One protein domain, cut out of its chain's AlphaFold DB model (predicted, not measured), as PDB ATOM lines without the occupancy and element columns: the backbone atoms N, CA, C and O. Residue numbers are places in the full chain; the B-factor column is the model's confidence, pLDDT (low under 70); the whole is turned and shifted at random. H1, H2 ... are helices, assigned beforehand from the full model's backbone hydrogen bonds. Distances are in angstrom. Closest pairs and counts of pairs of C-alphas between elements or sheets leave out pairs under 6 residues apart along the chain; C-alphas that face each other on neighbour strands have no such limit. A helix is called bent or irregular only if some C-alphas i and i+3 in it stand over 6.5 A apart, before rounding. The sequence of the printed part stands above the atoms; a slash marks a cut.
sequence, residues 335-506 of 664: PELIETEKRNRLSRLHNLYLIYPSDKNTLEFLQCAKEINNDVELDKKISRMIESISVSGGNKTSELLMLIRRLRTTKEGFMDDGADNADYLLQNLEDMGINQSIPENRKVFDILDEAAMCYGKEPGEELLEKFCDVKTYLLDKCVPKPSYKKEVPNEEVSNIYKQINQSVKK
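What this domain is: This is residues 335 to 506 of the 664 residues of the protein "AAA_11 domain-containing protein" of Veillonella sp. oral taxon 158 str. F0412 (UniProt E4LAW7). Two helical lobes stand at opposite ends of a long rod, like a dumbbell: H1, H2, H3 and H8 form an up-and-down bundle at one end, and H4, H5, H6 and H7 form the lobe at the other. Two connections span the waist with an open space between them: the tight link from H3 to H4, which continues in nearly the same direction, and the unnamed stretch 479 to 490, which leads back from H7 to H8. The printed part has 172 residues with eight named helices, H1 to H8 in chain order, and no named strand; the class is all helix. It is extended, with a radius of gyration of the C-alphas of 25.2 A and spans of 78 by 30 by 29 A.

How they stand to each other: H1, residues 336 to 355, and H2, residues 359 to 372, form a helical hairpin; they touch, closest at the C-alphas of Leu 349 and Phe 365, 5.4 A apart, at a shallow tilt of 20 degrees. H2 forms another hairpin with H3, residues 376 to 391, where the closest C-alphas, of Lys 370 and Asp 379, are 6.2 A apart. H8, residues 491 to 503, touches H2, closest at the C-alphas of Ala 369 and Tyr 497, 7.5 A apart, and they run the same way. H3 is apart from H4, residues 395 to 406. H4 forms a hairpin with H5, residues 411 to 429, which touches it with residues 421 to 429 alone; the closest C-alphas, of Leu 403 and Leu 425, are 6.1 A apart. H5 is irregular, with C-alphas 416 and 419 8.5 A apart, and has a kink of 66 degrees near residue 418. H6, residues 439 to 452, touches H5 at a steep tilt of 49 degrees, with the C-alphas of Ala 419 and Ala 452 closest at 4.3 A. H7, residues 461 to 478, touches H6, closest at the C-alphas of Val 444 and Val 470, 5.8 A apart. Every O i to N i+4 pair is within hydrogen-bond range in H1, H3, H4, H7 and H8; the counts are 9 of 10 in H2, 11 of 15 in H5 and 8 of 10 in H6.

Where its parts are: H1 is 29.4 A long from its first C-alpha, 336 at (-2.466, 6.988, 20.412), to its last. H7 is 25.7 A long and begins at C-alpha 461, (51.922, -47.349, 30.463). H5 measures 23.4 A and H3 22.7 A. H8 ends at C-alpha 503, (11.185, 9.703, 14.358).

The domain as a whole: The two C-alphas farthest apart, of Pro 335 and Gly 460, are 78.5 A apart. The printed part has no cut, and the link from H7 to H8 is long. Mean pLDDT of the printed part is 80.8, with residues 390 to 398, 432 to 433, 480 to 486 and 503 to 506 under 70.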
ATOM      1  N   PRO A 335      -6.414   5.477  20.612       77.31
ATOM      2  CA  PRO A 335      -5.458   4.591  19.934       77.31
ATOM      3  C   PRO A 335      -3.994   5.051  20.045       77.31
ATOM      4  O   PRO A 335      -3.075   4.231  20.047       77.31
ATOM      5  N   GLU A 336      -3.770   6.356  20.197       73.69
ATOM      6  CA  GLU A 336      -2.466   6.988  20.412       73.69
ATOM      7  C   GLU A 336      -1.758   6.547  21.710       73.69
ATOM      8  O   GLU A 336      -0.534   6.673  21.837       73.69
ATOM      9  N   LEU A 337      -2.490   5.979  22.679       72.00
ATOM     10  CA  LEU A 337      -1.901   5.453  23.915       72.00
ATOM     11  C   LEU A 337      -1.017   4.231  23.665       72.00
ATOM     12  O   LEU A 337      -0.020   4.057  24.364       72.00
ATOM     13  N   ILE A 338      -1.321   3.425  22.641       70.50
ATOM     14  CA  ILE A 338      -0.531   2.236  22.290       70.50
ATOM     15  C   ILE A 338       0.891   2.648  21.888       70.50
ATOM     16  O   ILE A 338       1.871   2.026  22.302       70.50
ATOM     17  N   GLU A 339       1.021   3.724  21.109       70.12
ATOM     18  CA  GLU A 339       2.324   4.271  20.718       70.12
ATOM     19  C   GLU A 339       3.074   4.855  21.925       70.12
ATOM     20  O   GLU A 339       4.287   4.664  22.065       70.12
ATOM     21  N   THR A 340       2.349   5.510  22.835       71.38
ATOM     22  CA  THR A 340       2.906   6.097  24.064       71.38
ATOM     23  C   THR A 340       3.436   5.023  25.023       71.38
ATOM     24  O   THR A 340       4.555   5.138  25.527       71.38
ATOM     25  N   GLU A 341       2.692   3.935  25.233       70.69
ATOM     26  CA  GLU A 341       3.102   2.821  26.094       70.69
ATOM     27  C   GLU A 341       4.343   2.106  25.543       70.69
ATOM     28  O   GLU A 341       5.317   1.876  26.269       70.69
ATOM     29  N   LYS A 342       4.353   1.827  24.233       75.06
ATOM     30  CA  LYS A 342       5.518   1.266  23.542       75.06
ATOM     31  C   LYS A 342       6.761   2.150  23.718       75.06
ATOM     32  O   LYS A 342       7.836   1.641  24.038       75.06
ATOM     33  N   ARG A 343       6.626   3.477  23.605       74.12
ATOM     34  CA  ARG A 343       7.726   4.437  23.832       74.12
ATOM     35  C   ARG A 343       8.241   4.426  25.275       74.12
ATOM     36  O   ARG A 343       9.457   4.480  25.493       74.12
ATOM     37  N   ASN A 344       7.340   4.354  26.255       74.94
ATOM     38  CA  ASN A 344       7.704   4.264  27.670       74.94
ATOM     39  C   ASN A 344       8.462   2.961  27.958       74.94
ATOM     40  O   ASN A 344       9.504   2.992  28.620       74.94
ATOM     41  N   ARG A 345       8.005   1.834  27.393       80.38
ATOM     42  CA  ARG A 345       8.700   0.541  27.466       80.38
ATOM     43  C   ARG A 345      10.100   0.620  26.858       80.38
ATOM     44  O   ARG A 345      11.060   0.234  27.523       80.38
ATOM     45  N   LEU A 346      10.235   1.194  25.660       85.25
ATOM     46  CA  LEU A 346      11.526   1.387  24.992       85.25
ATOM     47  C   LEU A 346      12.502   2.211  25.842       85.25
ATOM     48  O   LEU A 346      13.656   1.827  26.018       85.25
ATOM     49  N   SER A 347      12.034   3.328  26.408       83.69
ATOM     50  CA  SER A 347      12.860   4.207  27.248       83.69
ATOM     51  C   SER A 347      13.284   3.527  28.550       83.69
ATOM     52  O   SER A 347      14.429   3.668  28.977       83.69
ATOM     53  N   ARG A 348      12.393   2.739  29.163       83.81
ATOM     54  CA  ARG A 348      12.708   1.945  30.356       83.81
ATOM     55  C   ARG A 348      13.761   0.877  30.063       83.81
ATOM     56  O   ARG A 348      14.715   0.770  30.827       83.81
ATOM     57  N   LEU A 349      13.600   0.113  28.981       86.62
ATOM     58  CA  LEU A 349      14.560  -0.921  28.578       86.62
ATOM     59  C   LEU A 349      15.928  -0.319  28.247       86.62
ATOM     60  O   LEU A 349      16.948  -0.856  28.663       86.62
ATOM     61  N   HIS A 350      15.955   0.842  27.591       90.81
ATOM     62  CA  HIS A 350      17.194   1.578  27.349       90.81
ATOM     63  C   HIS A 350      17.875   2.014  28.658       90.81
ATOM     64  O   HIS A 350      19.072   1.807  28.824       90.81
ATOM     65  N   ASN A 351      17.127   2.561  29.621       86.62
ATOM     66  CA  ASN A 351      17.686   2.929  30.926       86.62
ATOM     67  C   ASN A 351      18.209   1.707  31.695       86.62
ATOM     68  O   ASN A 351      19.289   1.771  32.276       86.62
ATOM     69  N   LEU A 352      17.474   0.590  31.670       86.38
ATOM     70  CA  LEU A 352      17.909  -0.672  32.270       86.38
ATOM     71  C   LEU A 352      19.232  -1.145  31.648       86.38
ATOM     72  O   LEU A 352      20.154  -1.506  32.373       86.38
ATOM     73  N   TYR A 353      19.338  -1.078  30.321       89.19
ATOM     74  CA  TYR A 353      20.549  -1.401  29.575       89.19
ATOM     75  C   TYR A 353      21.732  -0.483  29.919       89.19
ATOM     76  O   TYR A 353      22.853  -0.961  30.064       89.19
ATOM     77  N   LEU A 354      21.506   0.823  30.086       87.69
ATOM     78  CA  LEU A 354      22.568   1.759  30.471       87.69
ATOM     79  C   LEU A 354      23.139   1.459  31.863       87.69
ATOM     80  O   LEU A 354      24.336   1.637  32.079       87.69
ATOM     81  N   ILE A 355      22.288   1.025  32.800       85.38
ATOM     82  CA  ILE A 355      22.697   0.673  34.168       85.38
ATOM     83  C   ILE A 355      23.355  -0.716  34.193       85.38
ATOM     84  O   ILE A 355      24.382  -0.898  34.845       85.38
ATOM     85  N   TYR A 356      22.780  -1.679  33.466       84.88
ATOM     86  CA  TYR A 356      23.217  -3.073  33.398       84.88
ATOM     87  C   TYR A 356      23.367  -3.519  31.933       84.88
ATOM     88  O   TYR A 356      22.483  -4.204  31.403       84.88
ATOM     89  N   PRO A 357      24.455  -3.139  31.247       86.38
ATOM     90  CA  PRO A 357      24.711  -3.612  29.892       86.38
ATOM     91  C   PRO A 357      24.934  -5.125  29.943       86.38
ATOM     92  O   PRO A 357      25.699  -5.585  30.778       86.38
ATOM     93  N   SER A 358      24.203  -5.871  29.114       85.12
ATOM     94  CA  SER A 358      24.366  -7.316  28.906       85.12
ATOM     95  C   SER A 358      23.743  -7.737  27.588       85.12
ATOM     96  O   SER A 358      22.849  -7.049  27.088       85.12
ATOM     97  N   ASP A 359      24.160  -8.873  27.034       83.06
ATOM     98  CA  ASP A 359      23.569  -9.423  25.807       83.06
ATOM     99  C   ASP A 359      22.059  -9.643  25.958       83.06
ATOM    100  O   ASP A 359      21.288  -9.302  25.062       83.06
ATOM    101  N   LYS A 360      21.614 -10.096  27.138       82.50
ATOM    102  CA  LYS A 360      20.189 -10.247  27.460       82.50
ATOM    103  C   LYS A 360      19.444  -8.910  27.404       82.50
ATOM    104  O   LYS A 360      18.459  -8.792  26.679       82.50
ATOM    105  N   ASN A 361      19.919  -7.896  28.132       85.81
ATOM    106  CA  ASN A 361      19.255  -6.586  28.165       85.81
ATOM    107  C   ASN A 361      19.342  -5.875  26.803       85.81
ATOM    108  O   ASN A 361      18.431  -5.137  26.429       85.81
ATOM    109  N   THR A 362      20.411  -6.128  26.041       88.25
ATOM    110  CA  THR A 362      20.572  -5.649  24.661       88.25
ATOM    111  C   THR A 362      19.523  -6.279  23.751       88.25
ATOM    112  O   THR A 362      18.865  -5.561  23.003       88.25
ATOM    113  N   LEU A 363      19.319  -7.599  23.833       86.00
ATOM    114  CA  LEU A 363      18.300  -8.310  23.060       86.00
ATOM    115  C   LEU A 363      16.887  -7.835  23.409       86.00
ATOM    116  O   LEU A 363      16.128  -7.517  22.496       86.00
ATOM    117  N   GLU A 364      16.549  -7.718  24.697       85.50
ATOM    118  CA  GLU A 364      15.236  -7.212  25.132       85.50
ATOM    119  C   GLU A 364      14.970  -5.792  24.606       85.50
ATOM    120  O   GLU A 364      13.886  -5.506  24.086       85.50
ATOM    121  N   PHE A 365      15.968  -4.902  24.678       91.62
ATOM    122  CA  PHE A 365      15.873  -3.561  24.104       91.62
ATOM    123  C   PHE A 365      15.699  -3.598  22.579       91.62
ATOM    124  O   PHE A 365      14.795  -2.945  22.062       91.62
ATOM    125  N   LEU A 366      16.543  -4.342  21.855       89.50
ATOM    126  CA  LEU A 366      16.534  -4.386  20.389       89.50
ATOM    127  C   LEU A 366      15.236  -4.989  19.840       89.50
ATOM    128  O   LEU A 366      14.717  -4.500  18.839       89.50
ATOM    129  N   GLN A 367      14.676  -5.999  20.506       88.00
ATOM    130  CA  GLN A 367      13.369  -6.561  20.159       88.00
ATOM    131  C   GLN A 367      12.256  -5.519  20.316       88.00
ATOM    132  O   GLN A 367      11.479  -5.305  19.388       88.00
ATOM    133  N   CYS A 368      12.229  -4.795  21.439       85.75
ATOM    134  CA  CYS A 368      11.265  -3.712  21.643       85.75
ATOM    135  C   CYS A 368      11.468  -2.556  20.647       85.75
ATOM    136  O   CYS A 368      10.499  -2.010  20.126       85.75
ATOM    137  N   ALA A 369      12.717  -2.204  20.334       86.69
ATOM    138  CA  ALA A 369      13.058  -1.207  19.324       86.69
ATOM    139  C   ALA A 369      12.526  -1.602  17.939       86.69
ATOM    140  O   ALA A 369      11.980  -0.760  17.227       86.69
ATOM    141  N   LYS A 370      12.620  -2.889  17.588       85.62
ATOM    142  CA  LYS A 370      12.106  -3.442  16.333       85.62
ATOM    143  C   LYS A 370      10.585  -3.309  16.206       85.62
ATOM    144  O   LYS A 370      10.099  -2.922  15.155       85.62
ATOM    145  N   GLU A 371       9.835  -3.556  17.283       82.06
ATOM    146  CA  GLU A 371       8.361  -3.448  17.311       82.06
ATOM    147  C   GLU A 371       7.818  -2.021  17.088       82.06
ATOM    148  O   GLU A 371       6.633  -1.843  16.792       82.06
ATOM    149  N   ILE A 372       8.654  -1.005  17.315       80.31
ATOM    150  CA  ILE A 372       8.289   0.424  17.277       80.31
ATOM    151  C   ILE A 372       8.823   1.096  16.015       80.31
ATOM    152  O   ILE A 372       8.297   2.114  15.566       80.31
ATOM    153  N   ASN A 373       9.904   0.553  15.469       81.06
ATOM    154  CA  ASN A 373      10.598   1.127  14.342       81.06
ATOM    155  C   ASN A 373       9.787   0.988  13.042       81.06
ATOM    156  O   ASN A 373       9.382  -0.106  12.664       81.06
ATOM    157  N   ASN A 374       9.637   2.100  12.320       74.88
ATOM    158  CA  ASN A 374       9.008   2.145  10.994       74.88
ATOM    159  C   ASN A 374      10.032   2.333   9.852       74.88
ATOM    160  O   ASN A 374       9.647   2.389   8.686       74.88
ATOM    161  N   ASP A 375      11.327   2.464  10.167       79.81
ATOM    162  CA  ASP A 375      12.402   2.654   9.190       79.81
ATOM    163  C   ASP A 375      12.995   1.304   8.745       79.81
ATOM    164  O   ASP A 375      13.548   0.546   9.545       79.81
ATOM    165  N   VAL A 376      12.903   1.009   7.446       81.31
ATOM    166  CA  VAL A 376      13.351  -0.259   6.844       81.31
ATOM    167  C   VAL A 376      14.868  -0.468   6.951       81.31
ATOM    168  O   VAL A 376      15.326  -1.603   7.092       81.31
ATOM    169  N   GLU A 377      15.674   0.592   6.877       83.12
ATOM    170  CA  GLU A 377      17.135   0.498   7.002       83.12
ATOM    171  C   GLU A 377      17.545   0.256   8.457       83.12
ATOM    172  O   GLU A 377      18.410  -0.585   8.733       83.12
ATOM    173  N   LEU A 378      16.878   0.927   9.399       83.62
ATOM    174  CA  LEU A 378      17.108   0.707  10.824       83.62
ATOM    175  C   LEU A 378      16.691  -0.707  11.262       83.62
ATOM    176  O   LEU A 378      17.396  -1.327  12.056       83.62
ATOM    177  N   ASP A 379      15.617  -1.261  10.691       84.00
ATOM    178  CA  ASP A 379      15.151  -2.624  10.984       84.00
ATOM    179  C   ASP A 379      16.179  -3.690  10.576       84.00
ATOM    180  O   ASP A 379      16.504  -4.597  11.353       84.00
ATOM    181  N   LYS A 380      16.776  -3.535   9.385       84.06
ATOM    182  CA  LYS A 380      17.887  -4.387   8.935       84.06
ATOM    183  C   LYS A 380      19.068  -4.300   9.898       84.06
ATOM    184  O   LYS A 380      19.688  -5.322  10.190       84.06
ATOM    185  N   LYS A 381      19.396  -3.098  10.389       85.56
ATOM    186  CA  LYS A 381      20.500  -2.897  11.339       85.56
ATOM    187  C   LYS A 381      20.225  -3.585  12.679       85.56
ATOM    188  O   LYS A 381      21.081  -4.328  13.155       85.56
ATOM    189  N   ILE A 382      19.029  -3.397  13.240       86.50
ATOM    190  CA  ILE A 382      18.586  -4.053  14.480       86.50
ATOM    191  C   ILE A 382      18.637  -5.580  14.325       86.50
ATOM    192  O   ILE A 382      19.187  -6.268  15.182       86.50
ATOM    193  N   SER A 383      18.126  -6.113  13.211       85.19
ATOM    194  CA  SER A 383      18.088  -7.560  12.954       85.19
ATOM    195  C   SER A 383      19.485  -8.184  12.882       85.19
ATOM    196  O   SER A 383      19.724  -9.208  13.516       85.19
ATOM    197  N   ARG A 384      20.444  -7.526  12.212       84.62
ATOM    198  CA  ARG A 384      21.850  -7.976  12.183       84.62
ATOM    199  C   ARG A 384      22.486  -7.992  13.574       84.62
ATOM    200  O   ARG A 384      23.242  -8.908  13.885       84.62
ATOM    201  N   MET A 385      22.192  -6.995  14.416       83.50
ATOM    202  CA  MET A 385      22.698  -6.971  15.793       83.50
ATOM    203  C   MET A 385      22.120  -8.124  16.621       83.50
ATOM    204  O   MET A 385      22.881  -8.824  17.285       83.50
ATOM    205  N   ILE A 386      20.809  -8.376  16.528       82.38
ATOM    206  CA  ILE A 386      20.152  -9.511  17.200       82.38
ATOM    207  C   ILE A 386      20.792 -10.844  16.781       82.38
ATOM    208  O   ILE A 386      21.114 -11.667  17.641       82.38
ATOM    209  N   GLU A 387      21.022 -11.051  15.482       77.88
ATOM    210  CA  GLU A 387      21.684 -12.253  14.958       77.88
ATOM    211  C   GLU A 387      23.123 -12.388  15.479       77.88
ATOM    212  O   GLU A 387      23.504 -13.455  15.953       77.88
ATOM    213  N   SER A 388      23.909 -11.307  15.478       77.56
ATOM    214  CA  SER A 388      25.303 -11.335  15.954       77.56
ATOM    215  C   SER A 388      25.444 -11.718  17.435       77.56
ATOM    216  O   SER A 388      26.365 -12.453  17.805       77.56
ATOM    217  N   ILE A 389      24.503 -11.269  18.272       72.56
ATOM    218  CA  ILE A 389      24.460 -11.587  19.703       72.56
ATOM    219  C   ILE A 389      24.008 -13.039  19.902       72.56
ATOM    220  O   ILE A 389      24.602 -13.775  20.685       72.56
ATOM    221  N   SER A 390      23.014 -13.489  19.130       62.50
ATOM    222  CA  SER A 390      22.491 -14.861  19.211       62.50
ATOM    223  C   SER A 390      23.510 -15.918  18.759       62.50
ATOM    224  O   SER A 390      23.534 -17.022  19.296       62.50
ATOM    225  N   VAL A 391      24.379 -15.588  17.795       56.47
ATOM    226  CA  VAL A 391      25.415 -16.491  17.252       56.47
ATOM    227  C   VAL A 391      26.668 -16.564  18.140       56.47
ATOM    228  O   VAL A 391      27.389 -17.561  18.106       56.47
ATOM    229  N   SER A 392      26.919 -15.555  18.980       54.50
ATOM    230  CA  SER A 392      28.080 -15.515  19.890       54.50
ATOM    231  C   SER A 392      27.918 -16.398  21.144       54.50
ATOM    232  O   SER A 392      28.851 -16.531  21.938       54.50
ATOM    233  N   GLY A 393      26.763 -17.049  21.318       49.50
ATOM    234  CA  GLY A 393      26.486 -17.973  22.418       49.50
ATOM    235  C   GLY A 393      27.171 -19.337  22.270       49.50
ATOM    236  O   GLY A 393      26.591 -20.266  21.720       49.50
ATOM    237  N   GLY A 394      28.398 -19.465  22.788       54.44
ATOM    238  CA  GLY A 394      28.918 -20.598  23.586       54.44
ATOM    239  C   GLY A 394      28.945 -22.057  23.076       54.44
ATOM    240  O   GLY A 394      29.680 -22.852  23.664       54.44
ATOM    241  N   ASN A 395      28.217 -22.462  22.031       53.41
ATOM    242  CA  ASN A 395      27.996 -23.895  21.765       53.41
ATOM    243  C   ASN A 395      29.249 -24.649  21.280       53.41
ATOM    244  O   ASN A 395      29.552 -25.721  21.799       53.41
ATOM    245  N   LYS A 396      30.046 -24.077  20.364       55.19
ATOM    246  CA  LYS A 396      31.203 -24.786  19.771       55.19
ATOM    247  C   LYS A 396      32.348 -25.039  20.760       55.19
ATOM    248  O   LYS A 396      32.989 -26.083  20.726       55.19
ATOM    249  N   THR A 397      32.604 -24.096  21.667       60.97
ATOM    250  CA  THR A 397      33.667 -24.221  22.682       60.97
ATOM    251  C   THR A 397      33.269 -25.200  23.791       60.97
ATOM    252  O   THR A 397      34.128 -25.881  24.347       60.97
ATOM    253  N   SER A 398      31.967 -25.301  24.090       66.12
ATOM    254  CA  SER A 398      31.430 -26.261  25.058       66.12
ATOM    255  C   SER A 398      31.540 -27.704  24.558       66.12
ATOM    256  O   SER A 398      31.939 -28.580  25.324       66.12
ATOM    257  N   GLU A 399      31.252 -27.958  23.278       70.94
ATOM    258  CA  GLU A 399      31.339 -29.298  22.675       70.94
ATOM    259  C   GLU A 399      32.780 -29.830  22.632       70.94
ATOM    260  O   GLU A 399      33.035 -30.930  23.121       70.94
ATOM    261  N   LEU A 400      33.750 -29.028  22.171       77.38
ATOM    262  CA  LEU A 400      35.169 -29.416  22.169       77.38
ATOM    263  C   LEU A 400      35.683 -29.723  23.589       77.38
ATOM    264  O   LEU A 400      36.356 -30.731  23.812       77.38
ATOM    265  N   LEU A 401      35.326 -28.895  24.579       80.88
ATOM    266  CA  LEU A 401      35.696 -29.123  25.981       80.88
ATOM    267  C   LEU A 401      35.081 -30.402  26.555       80.88
ATOM    268  O   LEU A 401      35.720 -31.072  27.371       80.88
ATOM    269  N   MET A 402      33.859 -30.753  26.149       81.62
ATOM    270  CA  MET A 402      33.240 -32.020  26.536       81.62
ATOM    271  C   MET A 402      34.027 -33.213  25.988       81.62
ATOM    272  O   MET A 402      34.287 -34.146  26.746       81.62
ATOM    273  N   LEU A 403      34.453 -33.171  24.724       86.75
ATOM    274  CA  LEU A 403      35.222 -34.255  24.104       86.75
ATOM    275  C   LEU A 403      36.609 -34.419  24.734       86.75
ATOM    276  O   LEU A 403      36.986 -35.529  25.100       86.75
ATOM    277  N   ILE A 404      37.326 -33.322  24.990       89.00
ATOM    278  CA  ILE A 404      38.633 -33.370  25.670       89.00
ATOM    279  C   ILE A 404      38.498 -33.960  27.085       89.00
ATOM    280  O   ILE A 404      39.338 -34.743  27.535       89.00
ATOM    281  N   ARG A 405      37.424 -33.625  27.814       88.25
ATOM    282  CA  ARG A 405      37.191 -34.152  29.172       88.25
ATOM    283  C   ARG A 405      36.915 -35.657  29.191       88.25
ATOM    284  O   ARG A 405      37.267 -36.285  30.194       88.25
ATOM    285  N   ARG A 406      36.352 -36.213  28.112       90.38
ATOM    286  CA  ARG A 406      36.058 -37.650  27.951       90.38
ATOM    287  C   ARG A 406      37.292 -38.520  27.743       90.38
ATOM    288  O   ARG A 406      37.197 -39.716  27.980       90.38
ATOM    289  N   LEU A 407      38.444 -37.954  27.380       89.94
ATOM    290  CA  LEU A 407      39.686 -38.725  27.287       89.94
ATOM    291  C   LEU A 407      40.023 -39.354  28.647       89.94
ATOM    292  O   LEU A 407      40.274 -38.642  29.624       89.94
ATOM    293  N   ARG A 408      40.018 -40.683  28.740       88.00
ATOM    294  CA  ARG A 408      40.326 -41.404  29.982       88.00
ATOM    295  C   ARG A 408      41.805 -41.753  30.015       88.00
ATOM    296  O   ARG A 408      42.312 -42.354  29.085       88.00
ATOM    297  N   THR A 409      42.499 -41.357  31.075       89.19
ATOM    298  CA  THR A 409      43.965 -41.492  31.182       89.19
ATOM    299  C   THR A 409      44.394 -42.595  32.150       89.19
ATOM    300  O   THR A 409      45.566 -42.939  32.222       89.19
ATOM    301  N   THR A 410      43.448 -43.173  32.893       90.31
ATOM    302  CA  THR A 410      43.652 -44.374  33.711       90.31
ATOM    303  C   THR A 410      43.478 -45.620  32.860       90.31
ATOM    304  O   THR A 410      42.591 -45.648  32.008       90.31
ATOM    305  N   LYS A 411      44.227 -46.677  33.162       87.44
ATOM    306  CA  LYS A 411      44.175 -47.951  32.443       87.44
ATOM    307  C   LYS A 411      42.774 -48.567  32.404       87.44
ATOM    308  O   LYS A 411      42.286 -48.890  31.327       87.44
ATOM    309  N   GLU A 412      42.114 -48.671  33.555       87.88
ATOM    310  CA  GLU A 412      40.775 -49.258  33.681       87.88
ATOM    311  C   GLU A 412      39.753 -48.449  32.883       87.88
ATOM    312  O   GLU A 412      38.983 -49.004  32.112       87.88
ATOM    313  N   GLY A 413      39.801 -47.119  33.005       87.06
ATOM    314  CA  GLY A 413      38.923 -46.240  32.242       87.06
ATOM    315  C   GLY A 413      39.174 -46.306  30.733       87.06
ATOM    316  O   GLY A 413      38.221 -46.352  29.968       87.06
ATOM    317  N   PHE A 414      40.433 -46.317  30.286       91.06
ATOM    318  CA  PHE A 414      40.757 -46.370  28.857       91.06
ATOM    319  C   PHE A 414      40.255 -47.668  28.204       91.06
ATOM    320  O   PHE A 414      39.825 -47.645  27.056       91.06
ATOM    321  N   MET A 415      40.261 -48.782  28.942       89.25
ATOM    322  CA  MET A 415      39.745 -50.071  28.469       89.25
ATOM    323  C   MET A 415      38.233 -50.079  28.199       89.25
ATOM    324  O   MET A 415      37.784 -50.913  27.416       89.25
ATOM    325  N   ASP A 416      37.463 -49.178  28.818       88.31
ATOM    326  CA  ASP A 416      36.011 -49.100  28.610       88.31
ATOM    327  C   ASP A 416      35.658 -48.443  27.266       88.31
ATOM    328  O   ASP A 416      34.896 -49.003  26.483       88.31
ATOM    329  N   ASP A 417      36.173 -47.234  27.014       88.50
ATOM    330  CA  ASP A 417      35.801 -46.398  25.858       88.50
ATOM    331  C   ASP A 417      36.938 -45.456  25.392       88.50
ATOM    332  O   ASP A 417      36.711 -44.473  24.682       88.50
ATOM    333  N   GLY A 418      38.181 -45.702  25.819       89.38
ATOM    334  CA  GLY A 418      39.310 -44.788  25.625       89.38
ATOM    335  C   GLY A 418      39.726 -44.619  24.166       89.38
ATOM    336  O   GLY A 418      39.902 -43.486  23.717       89.38
ATOM    337  N   ALA A 419      39.831 -45.726  23.423       90.12
ATOM    338  CA  ALA A 419      40.178 -45.715  21.999       90.12
ATOM    339  C   ALA A 419      39.097 -45.018  21.150       90.12
ATOM    340  O   ALA A 419      39.428 -44.199  20.294       90.12
ATOM    341  N   ASP A 420      37.815 -45.257  21.450       90.88
ATOM    342  CA  ASP A 420      36.687 -44.604  20.770       90.88
ATOM    343  C   ASP A 420      36.658 -43.096  21.018       90.88
ATOM    344  O   ASP A 420      36.481 -42.303  20.096       90.88
ATOM    345  N   ASN A 421      36.862 -42.673  22.269       91.69
ATOM    346  CA  ASN A 421      36.915 -41.253  22.605       91.69
ATOM    347  C   ASN A 421      38.142 -40.558  21.981       91.69
ATOM    348  O   ASN A 421      38.051 -39.375  21.642       91.69
ATOM    349  N   ALA A 422      39.266 -41.268  21.820       90.81
ATOM    350  CA  ALA A 422      40.454 -40.764  21.132       90.81
ATOM    351  C   ALA A 422      40.193 -40.547  19.635       90.81
ATOM    352  O   ALA A 422      40.454 -39.453  19.139       90.81
ATOM    353  N   ASP A 423      39.620 -41.544  18.950       90.75
ATOM    354  CA  ASP A 423      39.245 -41.462  17.529       90.75
ATOM    355  C   ASP A 423      38.201 -40.364  17.287       90.75
ATOM    356  O   ASP A 423      38.351 -39.513  16.408       90.75
ATOM    357  N   TYR A 424      37.174 -40.303  18.137       91.00
ATOM    358  CA  TYR A 424      36.132 -39.289  18.019       91.00
ATOM    359  C   TYR A 424      36.694 -37.875  18.189       91.00
ATOM    360  O   TYR A 424      36.341 -36.971  17.432       91.00
ATOM    361  N   LEU A 425      37.587 -37.657  19.159       89.38
ATOM    362  CA  LEU A 425      38.253 -36.365  19.301       89.38
ATOM    363  C   LEU A 425      39.161 -36.076  18.096       89.38
ATOM    364  O   LEU A 425      39.112 -34.966  17.575       89.38
ATOM    365  N   LEU A 426      39.933 -37.061  17.627       89.50
ATOM    366  CA  LEU A 426      40.834 -36.940  16.476       89.50
ATOM    367  C   LEU A 426      40.103 -36.448  15.222       89.50
ATOM    368  O   LEU A 426      40.548 -35.486  14.597       89.50
ATOM    369  N   GLN A 427      38.951 -37.044  14.903       87.56
ATOM    370  CA  GLN A 427      38.141 -36.678  13.735       87.56
ATOM    371  C   GLN A 427      37.539 -35.270  13.833       87.56
ATOM    372  O   GLN A 427      37.289 -34.635  12.814       87.56
ATOM    373  N   ASN A 428      37.314 -34.770  15.049       84.69
ATOM    374  CA  ASN A 428      36.650 -33.487  15.281       84.69
ATOM    375  C   ASN A 428      37.624 -32.333  15.586       84.69
ATOM    376  O   ASN A 428      37.219 -31.171  15.582       84.69
ATOM    377  N   LEU A 429      38.906 -32.611  15.853       81.94
ATOM    378  CA  LEU A 429      39.881 -31.600  16.280       81.94
ATOM    379  C   LEU A 429      40.107 -30.493  15.243       81.94
ATOM    380  O   LEU A 429      40.179 -29.319  15.621       81.94
ATOM    381  N   GLU A 430      40.191 -30.841  13.955       78.25
ATOM    382  CA  GLU A 430      40.409 -29.858  12.885       78.25
ATOM    383  C   GLU A 430      39.187 -28.957  12.676       78.25
ATOM    384  O   GLU A 430      39.327 -27.729  12.656       78.25
ATOM    385  N   ASP A 431      37.988 -29.546  12.632       72.12
ATOM    386  CA  ASP A 431      36.709 -28.828  12.508       72.12
ATOM    387  C   ASP A 431      36.440 -27.896  13.700       72.12
ATOM    388  O   ASP A 431      35.773 -26.862  13.577       72.12
ATOM    389  N   MET A 432      37.004 -28.233  14.860       68.50
ATOM    390  CA  MET A 432      36.915 -27.455  16.092       68.50
ATOM    391  C   MET A 432      38.086 -26.469  16.282       68.50
ATOM    392  O   MET A 432      38.148 -25.780  17.303       68.50
ATOM    393  N   GLY A 433      38.972 -26.331  15.285       68.50
ATOM    394  CA  GLY A 433      39.962 -25.252  15.191       68.50
ATOM    395  C   GLY A 433      41.395 -25.596  15.618       68.50
ATOM    396  O   GLY A 433      42.224 -24.687  15.704       68.50
ATOM    397  N   ILE A 434      41.723 -26.869  15.867       76.75
ATOM    398  CA  ILE A 434      43.091 -27.335  16.151       76.75
ATOM    399  C   ILE A 434      43.655 -28.000  14.896       76.75
ATOM    400  O   ILE A 434      43.294 -29.116  14.561       76.75
ATOM    401  N   ASN A 435      44.555 -27.312  14.193       76.44
ATOM    402  CA  ASN A 435      45.060 -27.765  12.892       76.44
ATOM    403  C   ASN A 435      46.340 -28.615  13.028       76.44
ATOM    404  O   ASN A 435      47.281 -28.188  13.712       76.44
ATOM    405  N   GLN A 436      46.401 -29.767  12.343       78.38
ATOM    406  CA  GLN A 436      47.556 -30.682  12.328       78.38
ATOM    407  C   GLN A 436      48.807 -30.078  11.663       78.38
ATOM    408  O   GLN A 436      49.936 -30.473  11.960       78.38
ATOM    409  N   SER A 437      48.631 -29.072  10.802       76.00
ATOM    410  CA  SER A 437      49.720 -28.367  10.107       76.00
ATOM    411  C   SER A 437      50.626 -27.567  11.053       76.00
ATOM    412  O   SER A 437      51.721 -27.162  10.664       76.00
ATOM    413  N   ILE A 438      50.177 -27.320  12.290       77.44
ATOM    414  CA  ILE A 438      50.950 -26.631  13.328       77.44
ATOM    415  C   ILE A 438      51.900 -27.649  13.992       77.44
ATOM    416  O   ILE A 438      51.416 -28.633  14.561       77.44
ATOM    417  N   PRO A 439      53.234 -27.440  13.964       74.31
ATOM    418  CA  PRO A 439      54.219 -28.408  14.462       74.31
ATOM    419  C   PRO A 439      53.983 -28.871  15.905       74.31
ATOM    420  O   PRO A 439      54.213 -30.036  16.229       74.31
ATOM    421  N   GLU A 440      53.499 -27.979  16.767       71.94
ATOM    422  CA  GLU A 440      53.189 -28.251  18.171       71.94
ATOM    423  C   GLU A 440      51.959 -29.153  18.341       71.94
ATOM    424  O   GLU A 440      51.910 -29.952  19.274       71.94
ATOM    425  N   ASN A 441      50.986 -29.067  17.428       79.88
ATOM    426  CA  ASN A 441      49.778 -29.891  17.459       79.88
ATOM    427  C   ASN A 441      50.005 -31.259  16.819       79.88
ATOM    428  O   ASN A 441      49.318 -32.207  17.172       79.88
ATOM    429  N   ARG A 442      50.983 -31.401  15.918       83.25
ATOM    430  CA  ARG A 442      51.256 -32.670  15.230       83.25
ATOM    431  C   ARG A 442      51.447 -33.842  16.198       83.25
ATOM    432  O   ARG A 442      50.845 -34.887  16.007       83.25
ATOM    433  N   LYS A 443      52.173 -33.617  17.298       84.69
ATOM    434  CA  LYS A 443      52.357 -34.620  18.362       84.69
ATOM    435  C   LYS A 443      51.044 -35.037  19.030       84.69
ATOM    436  O   LYS A 443      50.913 -36.184  19.429       84.69
ATOM    437  N   VAL A 444      50.086 -34.118  19.160       87.19
ATOM    438  CA  VAL A 444      48.755 -34.403  19.717       87.19
ATOM    439  C   VAL A 444      47.974 -35.326  18.786       87.19
ATOM    440  O   VAL A 444      47.405 -36.303  19.258       87.19
ATOM    441  N   PHE A 445      47.994 -35.052  17.478       89.19
ATOM    442  CA  PHE A 445      47.363 -35.915  16.477       89.19
ATOM    443  C   PHE A 445      48.005 -37.304  16.449       89.19
ATOM    444  O   PHE A 445      47.282 -38.289  16.490       89.19
ATOM    445  N   ASP A 446      49.338 -37.381  16.466       89.62
ATOM    446  CA  ASP A 446      50.060 -38.658  16.432       89.62
ATOM    447  C   ASP A 446      49.731 -39.537  17.661       89.62
ATOM    448  O   ASP A 446      49.498 -40.735  17.527       89.62
ATOM    449  N   ILE A 447      49.653 -38.943  18.860       90.25
ATOM    450  CA  ILE A 447      49.321 -39.667  20.104       90.25
ATOM    451  C   ILE A 447      47.839 -40.076  20.147       90.25
ATOM    452  O   ILE A 447      47.510 -41.148  20.654       90.25
ATOM    453  N   LEU A 448      46.929 -39.236  19.640       90.94
ATOM    454  CA  LEU A 448      45.503 -39.571  19.554       90.94
ATOM    455  C   LEU A 448      45.241 -40.676  18.524       90.94
ATOM    456  O   LEU A 448      44.417 -41.544  18.792       90.94
ATOM    457  N   ASP A 449      45.963 -40.678  17.402       91.19
ATOM    458  CA  ASP A 449      45.921 -41.738  16.387       91.19
ATOM    459  C   ASP A 449      46.457 -43.064  16.953       91.19
ATOM    460  O   ASP A 449      45.802 -44.102  16.857       91.19
ATOM    461  N   GLU A 450      47.587 -43.028  17.668       90.25
ATOM    462  CA  GLU A 450      48.129 -44.199  18.372       90.25
ATOM    463  C   GLU A 450      47.137 -44.755  19.413       90.25
ATOM    464  O   GLU A 450      46.919 -45.969  19.498       90.25
ATOM    465  N   ALA A 451      46.477 -43.875  20.172       89.06
ATOM    466  CA  ALA A 451      45.443 -44.258  21.129       89.06
ATOM    467  C   ALA A 451      44.179 -44.821  20.452       89.06
ATOM    468  O   ALA A 451      43.622 -45.809  20.937       89.06
ATOM    469  N   ALA A 452      43.751 -44.259  19.319       90.25
ATOM    470  CA  ALA A 452      42.624 -44.761  18.533       90.25
ATOM    471  C   ALA A 452      42.878 -46.188  18.009       90.25
ATOM    472  O   ALA A 452      41.985 -47.038  18.020       90.25
ATOM    473  N   MET A 453      44.125 -46.512  17.645       88.75
ATOM    474  CA  MET A 453      44.516 -47.857  17.196       88.75
ATOM    475  C   MET A 453      44.547 -48.926  18.307       88.75
ATOM    476  O   MET A 453      44.717 -50.119  18.017       88.75
ATOM    477  N   CYS A 454      44.356 -48.545  19.574       84.69
ATOM    478  CA  CYS A 454      44.336 -49.460  20.720       84.69
ATOM    479  C   CYS A 454      42.968 -50.118  20.979       84.69
ATOM    480  O   CYS A 454      42.747 -50.666  22.058       84.69
ATOM    481  N   TYR A 455      42.049 -50.107  20.009       77.31
ATOM    482  CA  TYR A 455      40.715 -50.688  20.171       77.31
ATOM    483  C   TYR A 455      40.763 -52.155  20.641       77.31
ATOM    484  O   TYR A 455      41.346 -53.025  19.983       77.31
ATOM    485  N   GLY A 456      40.156 -52.428  21.801       70.94
ATOM    486  CA  GLY A 456      40.118 -53.757  22.421       70.94
ATOM    487  C   GLY A 456      41.474 -54.297  22.900       70.94
ATOM    488  O   GLY A 456      41.589 -55.497  23.151       70.94
ATOM    489  N   LYS A 457      42.504 -53.446  23.005       80.00
ATOM    490  CA  LYS A 457      43.847 -53.802  23.478       80.00
ATOM    491  C   LYS A 457      44.202 -53.024  24.736       80.00
ATOM    492  O   LYS A 457      43.794 -51.884  24.921       80.00
ATOM    493  N   GLU A 458      45.021 -53.649  25.573       80.75
ATOM    494  CA  GLU A 458      45.540 -53.026  26.783       80.75
ATOM    495  C   GLU A 458      46.576 -51.948  26.412       80.75
ATOM    496  O   GLU A 458      47.560 -52.268  25.736       80.75
ATOM    497  N   PRO A 459      46.367 -50.675  26.799       83.50
ATOM    498  CA  PRO A 459      47.295 -49.607  26.460       83.50
ATOM    499  C   PRO A 459      48.594 -49.760  27.262       83.50
ATOM    500  O   PRO A 459      48.578 -50.126  28.440       83.50
ATOM    501  N   GLY A 460      49.729 -49.458  26.632       85.56
ATOM    502  CA  GLY A 460      51.012 -49.400  27.332       85.56
ATOM    503  C   GLY A 460      51.052 -48.241  28.334       85.56
ATOM    504  O   GLY A 460      50.462 -47.188  28.089       85.56
ATOM    505  N   GLU A 461      51.783 -48.403  29.440       84.38
ATOM    506  CA  GLU A 461      51.922 -47.349  30.463       84.38
ATOM    507  C   GLU A 461      52.495 -46.048  29.874       84.38
ATOM    508  O   GLU A 461      52.005 -44.963  30.178       84.38
ATOM    509  N   GLU A 462      53.447 -46.159  28.942       87.25
ATOM    510  CA  GLU A 462      54.047 -45.015  28.243       87.25
ATOM    511  C   GLU A 462      53.038 -44.262  27.351       87.25
ATOM    512  O   GLU A 462      53.103 -43.040  27.220       87.25
ATOM    513  N   LEU A 463      52.082 -44.977  26.743       87.62
ATOM    514  CA  LEU A 463      51.037 -44.363  25.925       87.62
ATOM    515  C   LEU A 463      50.043 -43.598  26.801       87.62
ATOM    516  O   LEU A 463      49.681 -42.476  26.463       87.62
ATOM    517  N   LEU A 464      49.635 -44.165  27.941       88.31
ATOM    518  CA  LEU A 464      48.727 -43.495  28.879       88.31
ATOM    519  C   LEU A 464      49.339 -42.220  29.471       88.31
ATOM    520  O   LEU A 464      48.627 -41.228  29.641       88.31
ATOM    521  N   GLU A 465      50.646 -42.219  29.741       89.94
ATOM    522  CA  GLU A 465      51.370 -41.032  30.205       89.94
ATOM    523  C   GLU A 465      51.339 -39.921  29.142       89.94
ATOM    524  O   GLU A 465      50.859 -38.816  29.408       89.94
ATOM    525  N   LYS A 466      51.691 -40.250  27.889       89.81
ATOM    526  CA  LYS A 466      51.591 -39.326  26.742       89.81
ATOM    527  C   LYS A 466      50.157 -38.843  26.495       89.81
ATOM    528  O   LYS A 466      49.933 -37.677  26.170       89.81
ATOM    529  N   PHE A 467      49.170 -39.719  26.660       89.50
ATOM    530  CA  PHE A 467      47.751 -39.403  26.492       89.50
ATOM    531  C   PHE A 467      47.246 -38.437  27.577       89.50
ATOM    532  O   PHE A 467      46.435 -37.545  27.309       89.50
ATOM    533  N   CYS A 468      47.772 -38.562  28.799       90.56
ATOM    534  CA  CYS A 468      47.527 -37.627  29.893       90.56
ATOM    535  C   CYS A 468      48.107 -36.237  29.603       90.56
ATOM    536  O   CYS A 468      47.422 -35.225  29.806       90.56
ATOM    537  N   ASP A 469      49.319 -36.181  29.052       90.25
ATOM    538  CA  ASP A 469      49.949 -34.927  28.630       90.25
ATOM    539  C   ASP A 469      49.145 -34.237  27.524       90.25
ATOM    540  O   ASP A 469      48.897 -33.032  27.596       90.25
ATOM    541  N   VAL A 470      48.654 -35.003  26.543       89.62
ATOM    542  CA  VAL A 470      47.775 -34.492  25.480       89.62
ATOM    543  C   VAL A 470      46.489 -33.908  26.055       89.62
ATOM    544  O   VAL A 470      46.133 -32.774  25.724       89.62
ATOM    545  N   LYS A 471      45.806 -34.631  26.951       91.62
ATOM    546  CA  LYS A 471      44.591 -34.128  27.609       91.62
ATOM    547  C   LYS A 471      44.867 -32.823  28.354       91.62
ATOM    548  O   LYS A 471      44.087 -31.877  28.253       91.62
ATOM    549  N   THR A 472      45.978 -32.758  29.081       89.44
ATOM    550  CA  THR A 472      46.364 -31.583  29.871       89.44
ATOM    551  C   THR A 472      46.688 -30.387  28.976       89.44
ATOM    552  O   THR A 472      46.180 -29.290  29.213       89.44
ATOM    553  N   TYR A 473      47.451 -30.601  27.904       87.00
ATOM    554  CA  TYR A 473      47.771 -29.581  26.906       87.00
ATOM    555  C   TYR A 473      46.514 -29.023  26.223       87.00
ATOM    556  O   TYR A 473      46.355 -27.806  26.098       87.00
ATOM    557  N   LEU A 474      45.590 -29.902  25.822       85.88
ATOM    558  CA  LEU A 474      44.327 -29.501  25.204       85.88
ATOM    559  C   LEU A 474      43.431 -28.731  26.183       85.88
ATOM    560  O   LEU A 474      42.826 -27.734  25.798       85.88
ATOM    561  N   LEU A 475      43.378 -29.124  27.459       86.06
ATOM    562  CA  LEU A 475      42.641 -28.372  28.478       86.06
ATOM    563  C   LEU A 475      43.249 -26.984  28.728       86.06
ATOM    564  O   LEU A 475      42.497 -26.016  28.788       86.06
ATOM    565  N   ASP A 476      44.574 -26.846  28.816       82.62
ATOM    566  CA  ASP A 476      45.221 -25.535  29.008       82.62
ATOM    567  C   ASP A 476      44.954 -24.573  27.835       82.62
ATOM    568  O   ASP A 476      44.726 -23.375  28.023       82.62
ATOM    569  N   LYS A 477      44.907 -25.110  26.611       77.44
ATOM    570  CA  LYS A 477      44.602 -24.349  25.392       77.44
ATOM    571  C   LYS A 477      43.124 -23.985  25.258       77.44
ATOM    572  O   LYS A 477      42.817 -22.885  24.800       77.44
ATOM    573  N   CYS A 478      42.221 -24.903  25.600       76.56
ATOM    574  CA  CYS A 478      40.799 -24.790  25.266       76.56
ATOM    575  C   CYS A 478      39.918 -24.313  26.424       76.56
ATOM    576  O   CYS A 478      38.792 -23.878  26.178       76.56
ATOM    577  N   VAL A 479      40.376 -24.384  27.680       78.06
ATOM    578  CA  VAL A 479      39.603 -23.869  28.817       78.06
ATOM    579  C   VAL A 479      39.623 -22.336  28.777       78.06
ATOM    580  O   VAL A 479      40.695 -21.731  28.866       78.06
ATOM    581  N   PRO A 480      38.459 -21.666  28.653       67.12
ATOM    582  CA  PRO A 480      38.416 -20.214  28.606       67.12
ATOM    583  C   PRO A 480      38.925 -19.645  29.930       67.12
ATOM    584  O   PRO A 480      38.391 -19.933  31.002       67.12
ATOM    585  N   LYS A 481      39.966 -18.810  29.858       63.16
ATOM    586  CA  LYS A 481      40.443 -18.059  31.023       63.16
ATOM    587  C   LYS A 481      39.327 -17.111  31.477       63.16
ATOM    588  O   LYS A 481      38.723 -16.468  30.613       63.16
ATOM    589  N   PRO A 482      39.047 -16.984  32.789       56.72
ATOM    590  CA  PRO A 482      38.026 -16.065  33.276       56.72
ATOM    591  C   PRO A 482      38.373 -14.643  32.826       56.72
ATOM    592  O   PRO A 482      39.330 -14.038  33.309       56.72
ATOM    593  N   SER A 483      37.621 -14.122  31.855       55.22
ATOM    594  CA  SER A 483      37.778 -12.752  31.384       55.22
ATOM    595  C   SER A 483      36.804 -11.874  32.154       55.22
ATOM    596  O   SER A 483      35.598 -11.918  31.918       55.22
ATOM    597  N   TYR A 484      37.320 -11.062  33.069       55.31
ATOM    598  CA  TYR A 484      36.537  -9.999  33.688       55.31
ATOM    599  C   TYR A 484      36.436  -8.843  32.693       55.31
ATOM    600  O   TYR A 484      37.250  -7.921  32.700       55.31
ATOM    601  N   LYS A 485      35.462  -8.911  31.784       62.44
ATOM    602  CA  LYS A 485      35.089  -7.758  30.964       62.44
ATOM    603  C   LYS A 485      34.053  -6.955  31.735       62.44
ATOM    604  O   LYS A 485      33.000  -7.474  32.087       62.44
ATOM    605  N   LYS A 486      34.353  -5.685  32.007       63.78
ATOM    606  CA  LYS A 486      33.319  -4.733  32.408       63.78
ATOM    607  C   LYS A 486      32.499  -4.445  31.159       63.78
ATOM    608  O   LYS A 486      33.010  -3.816  30.237       63.78
ATOM    609  N   GLU A 487      31.279  -4.956  31.105       71.19
ATOM    610  CA  GLU A 487      30.369  -4.634  30.012       71.19
ATOM    611  C   GLU A 487      30.054  -3.135  30.074       71.19
ATOM    612  O   GLU A 487      29.779  -2.573  31.139       71.19
ATOM    613  N   VAL A 488      30.208  -2.463  28.938       81.06
ATOM    614  CA  VAL A 488      29.970  -1.026  28.784       81.06
ATOM    615  C   VAL A 488      28.842  -0.869  27.770       81.06
ATOM    616  O   VAL A 488      28.810  -1.633  26.800       81.06
ATOM    617  N   PRO A 489      27.918   0.091  27.952       82.38
ATOM    618  CA  PRO A 489      26.883   0.346  26.964       82.38
ATOM    619  C   PRO A 489      27.484   0.628  25.580       82.38
ATOM    620  O   PRO A 489      28.374   1.460  25.422       82.38
ATOM    621  N   ASN A 490      26.979  -0.075  24.576       84.69
ATOM    622  CA  ASN A 490      27.328   0.076  23.176       84.69
ATOM    623  C   ASN A 490      26.696   1.367  22.631       84.69
ATOM    624  O   ASN A 490      25.483   1.595  22.737       84.69
ATOM    625  N   GLU A 491      27.521   2.212  22.015       85.69
ATOM    626  CA  GLU A 491      27.077   3.466  21.407       85.69
ATOM    627  C   GLU A 491      26.059   3.251  20.283       85.69
ATOM    628  O   GLU A 491      25.170   4.081  20.095       85.69
ATOM    629  N   GLU A 492      26.126   2.129  19.561       85.38
ATOM    630  CA  GLU A 492      25.155   1.810  18.516       85.38
ATOM    631  C   GLU A 492      23.748   1.621  19.082       85.38
ATOM    632  O   GLU A 492      22.797   2.165  18.526       85.38
ATOM    633  N   VAL A 493      23.620   0.933  20.219       86.88
ATOM    634  CA  VAL A 493      22.340   0.733  20.921       86.88
ATOM    635  C   VAL A 493      21.767   2.081  21.368       86.88
ATOM    636  O   VAL A 493      20.585   2.370  21.163       86.88
ATOM    637  N   SER A 494      22.633   2.961  21.878       86.25
ATOM    638  CA  SER A 494      22.262   4.330  22.258       86.25
ATOM    639  C   SER A 494      21.842   5.184  21.051       86.25
ATOM    640  O   SER A 494      20.941   6.020  21.151       86.25
ATOM    641  N   ASN A 495      22.471   4.987  19.889       87.81
ATOM    642  CA  ASN A 495      22.123   5.688  18.653       87.81
ATOM    643  C   ASN A 495      20.796   5.198  18.062       87.81
ATOM    644  O   ASN A 495      19.999   6.031  17.633       87.81
ATOM    645  N   ILE A 496      20.520   3.889  18.107       88.12
ATOM    646  CA  ILE A 496      19.218   3.313  17.730       88.12
ATOM    647  C   ILE A 496      18.110   3.948  18.581       88.12
ATOM    648  O   ILE A 496      17.120   4.432  18.034       88.12
ATOM    649  N   TYR A 497      18.302   4.040  19.904       87.88
ATOM    650  CA  TYR A 497      17.342   4.713  20.785       87.88
ATOM    651  C   TYR A 497      17.089   6.167  20.361       87.88
ATOM    652  O   TYR A 497      15.935   6.577  20.230       87.88
ATOM    653  N   LYS A 498      18.145   6.951  20.096       85.44
ATOM    654  CA  LYS A 498      18.012   8.350  19.650       85.44
ATOM    655  C   LYS A 498      17.241   8.471  18.335       85.44
ATOM    656  O   LYS A 498      16.373   9.334  18.241       85.44
ATOM    657  N   GLN A 499      17.536   7.621  17.350       84.12
ATOM    658  CA  GLN A 499      16.885   7.644  16.037       84.12
ATOM    659  C   GLN A 499      15.390   7.323  16.140       84.12
ATOM    660  O   GLN A 499      14.570   8.073  15.612       84.12
ATOM    661  N   ILE A 500      15.021   6.285  16.898       81.69
ATOM    662  CA  ILE A 500      13.612   5.924  17.127       81.69
ATOM    663  C   ILE A 500      12.887   7.029  17.907       81.69
ATOM    664  O   ILE A 500      11.768   7.413  17.580       81.69
ATOM    665  N   ASN A 501      13.526   7.610  18.923       77.19
ATOM    666  CA  ASN A 501      12.901   8.641  19.753       77.19
ATOM    667  C   ASN A 501      12.735   9.995  19.022       77.19
ATOM    668  O   ASN A 501      11.929  10.824  19.455       77.19
ATOM    669  N   GLN A 502      13.493  10.224  17.940       74.31
ATOM    670  CA  GLN A 502      13.388  11.389  17.050       74.31
ATOM    671  C   GLN A 502      12.338  11.208  15.944       74.31
ATOM    672  O   GLN A 502      11.683  12.185  15.581       74.31
ATOM    673  N   SER A 503      12.169   9.992  15.412       66.50
ATOM    674  CA  SER A 503      11.185   9.703  14.358       66.50
ATOM    675  C   SER A 503       9.747   9.650  14.886       66.50
ATOM    676  O   SER A 503       8.807  10.001  14.172       66.50
ATOM    677  N   VAL A 504       9.564   9.283  16.156       59.50
ATOM    678  CA  VAL A 504       8.257   9.287  16.825       59.50
ATOM    679  C   VAL A 504       7.879  10.721  17.221       59.50
ATOM    680  O   VAL A 504       8.502  11.322  18.105       59.50
ATOM    681  N   LYS A 505       6.829  11.278  16.593       54.94
ATOM    682  CA  LYS A 505       6.274  12.606  16.919       54.94
ATOM    683  C   LYS A 505       6.106  12.758  18.438       54.94
ATOM    684  O   LYS A 505       5.471  11.939  19.099       54.94
ATOM    685  N   LYS A 506       6.673  13.822  19.017       49.78
ATOM    686  CA  LYS A 506       6.374  14.242  20.395       49.78
ATOM    687  C   LYS A 506       4.929  14.738  20.439       49.78
ATOM    688  O   LYS A 506       4.676  15.908  20.171       49.78
TER     689      LYS A 506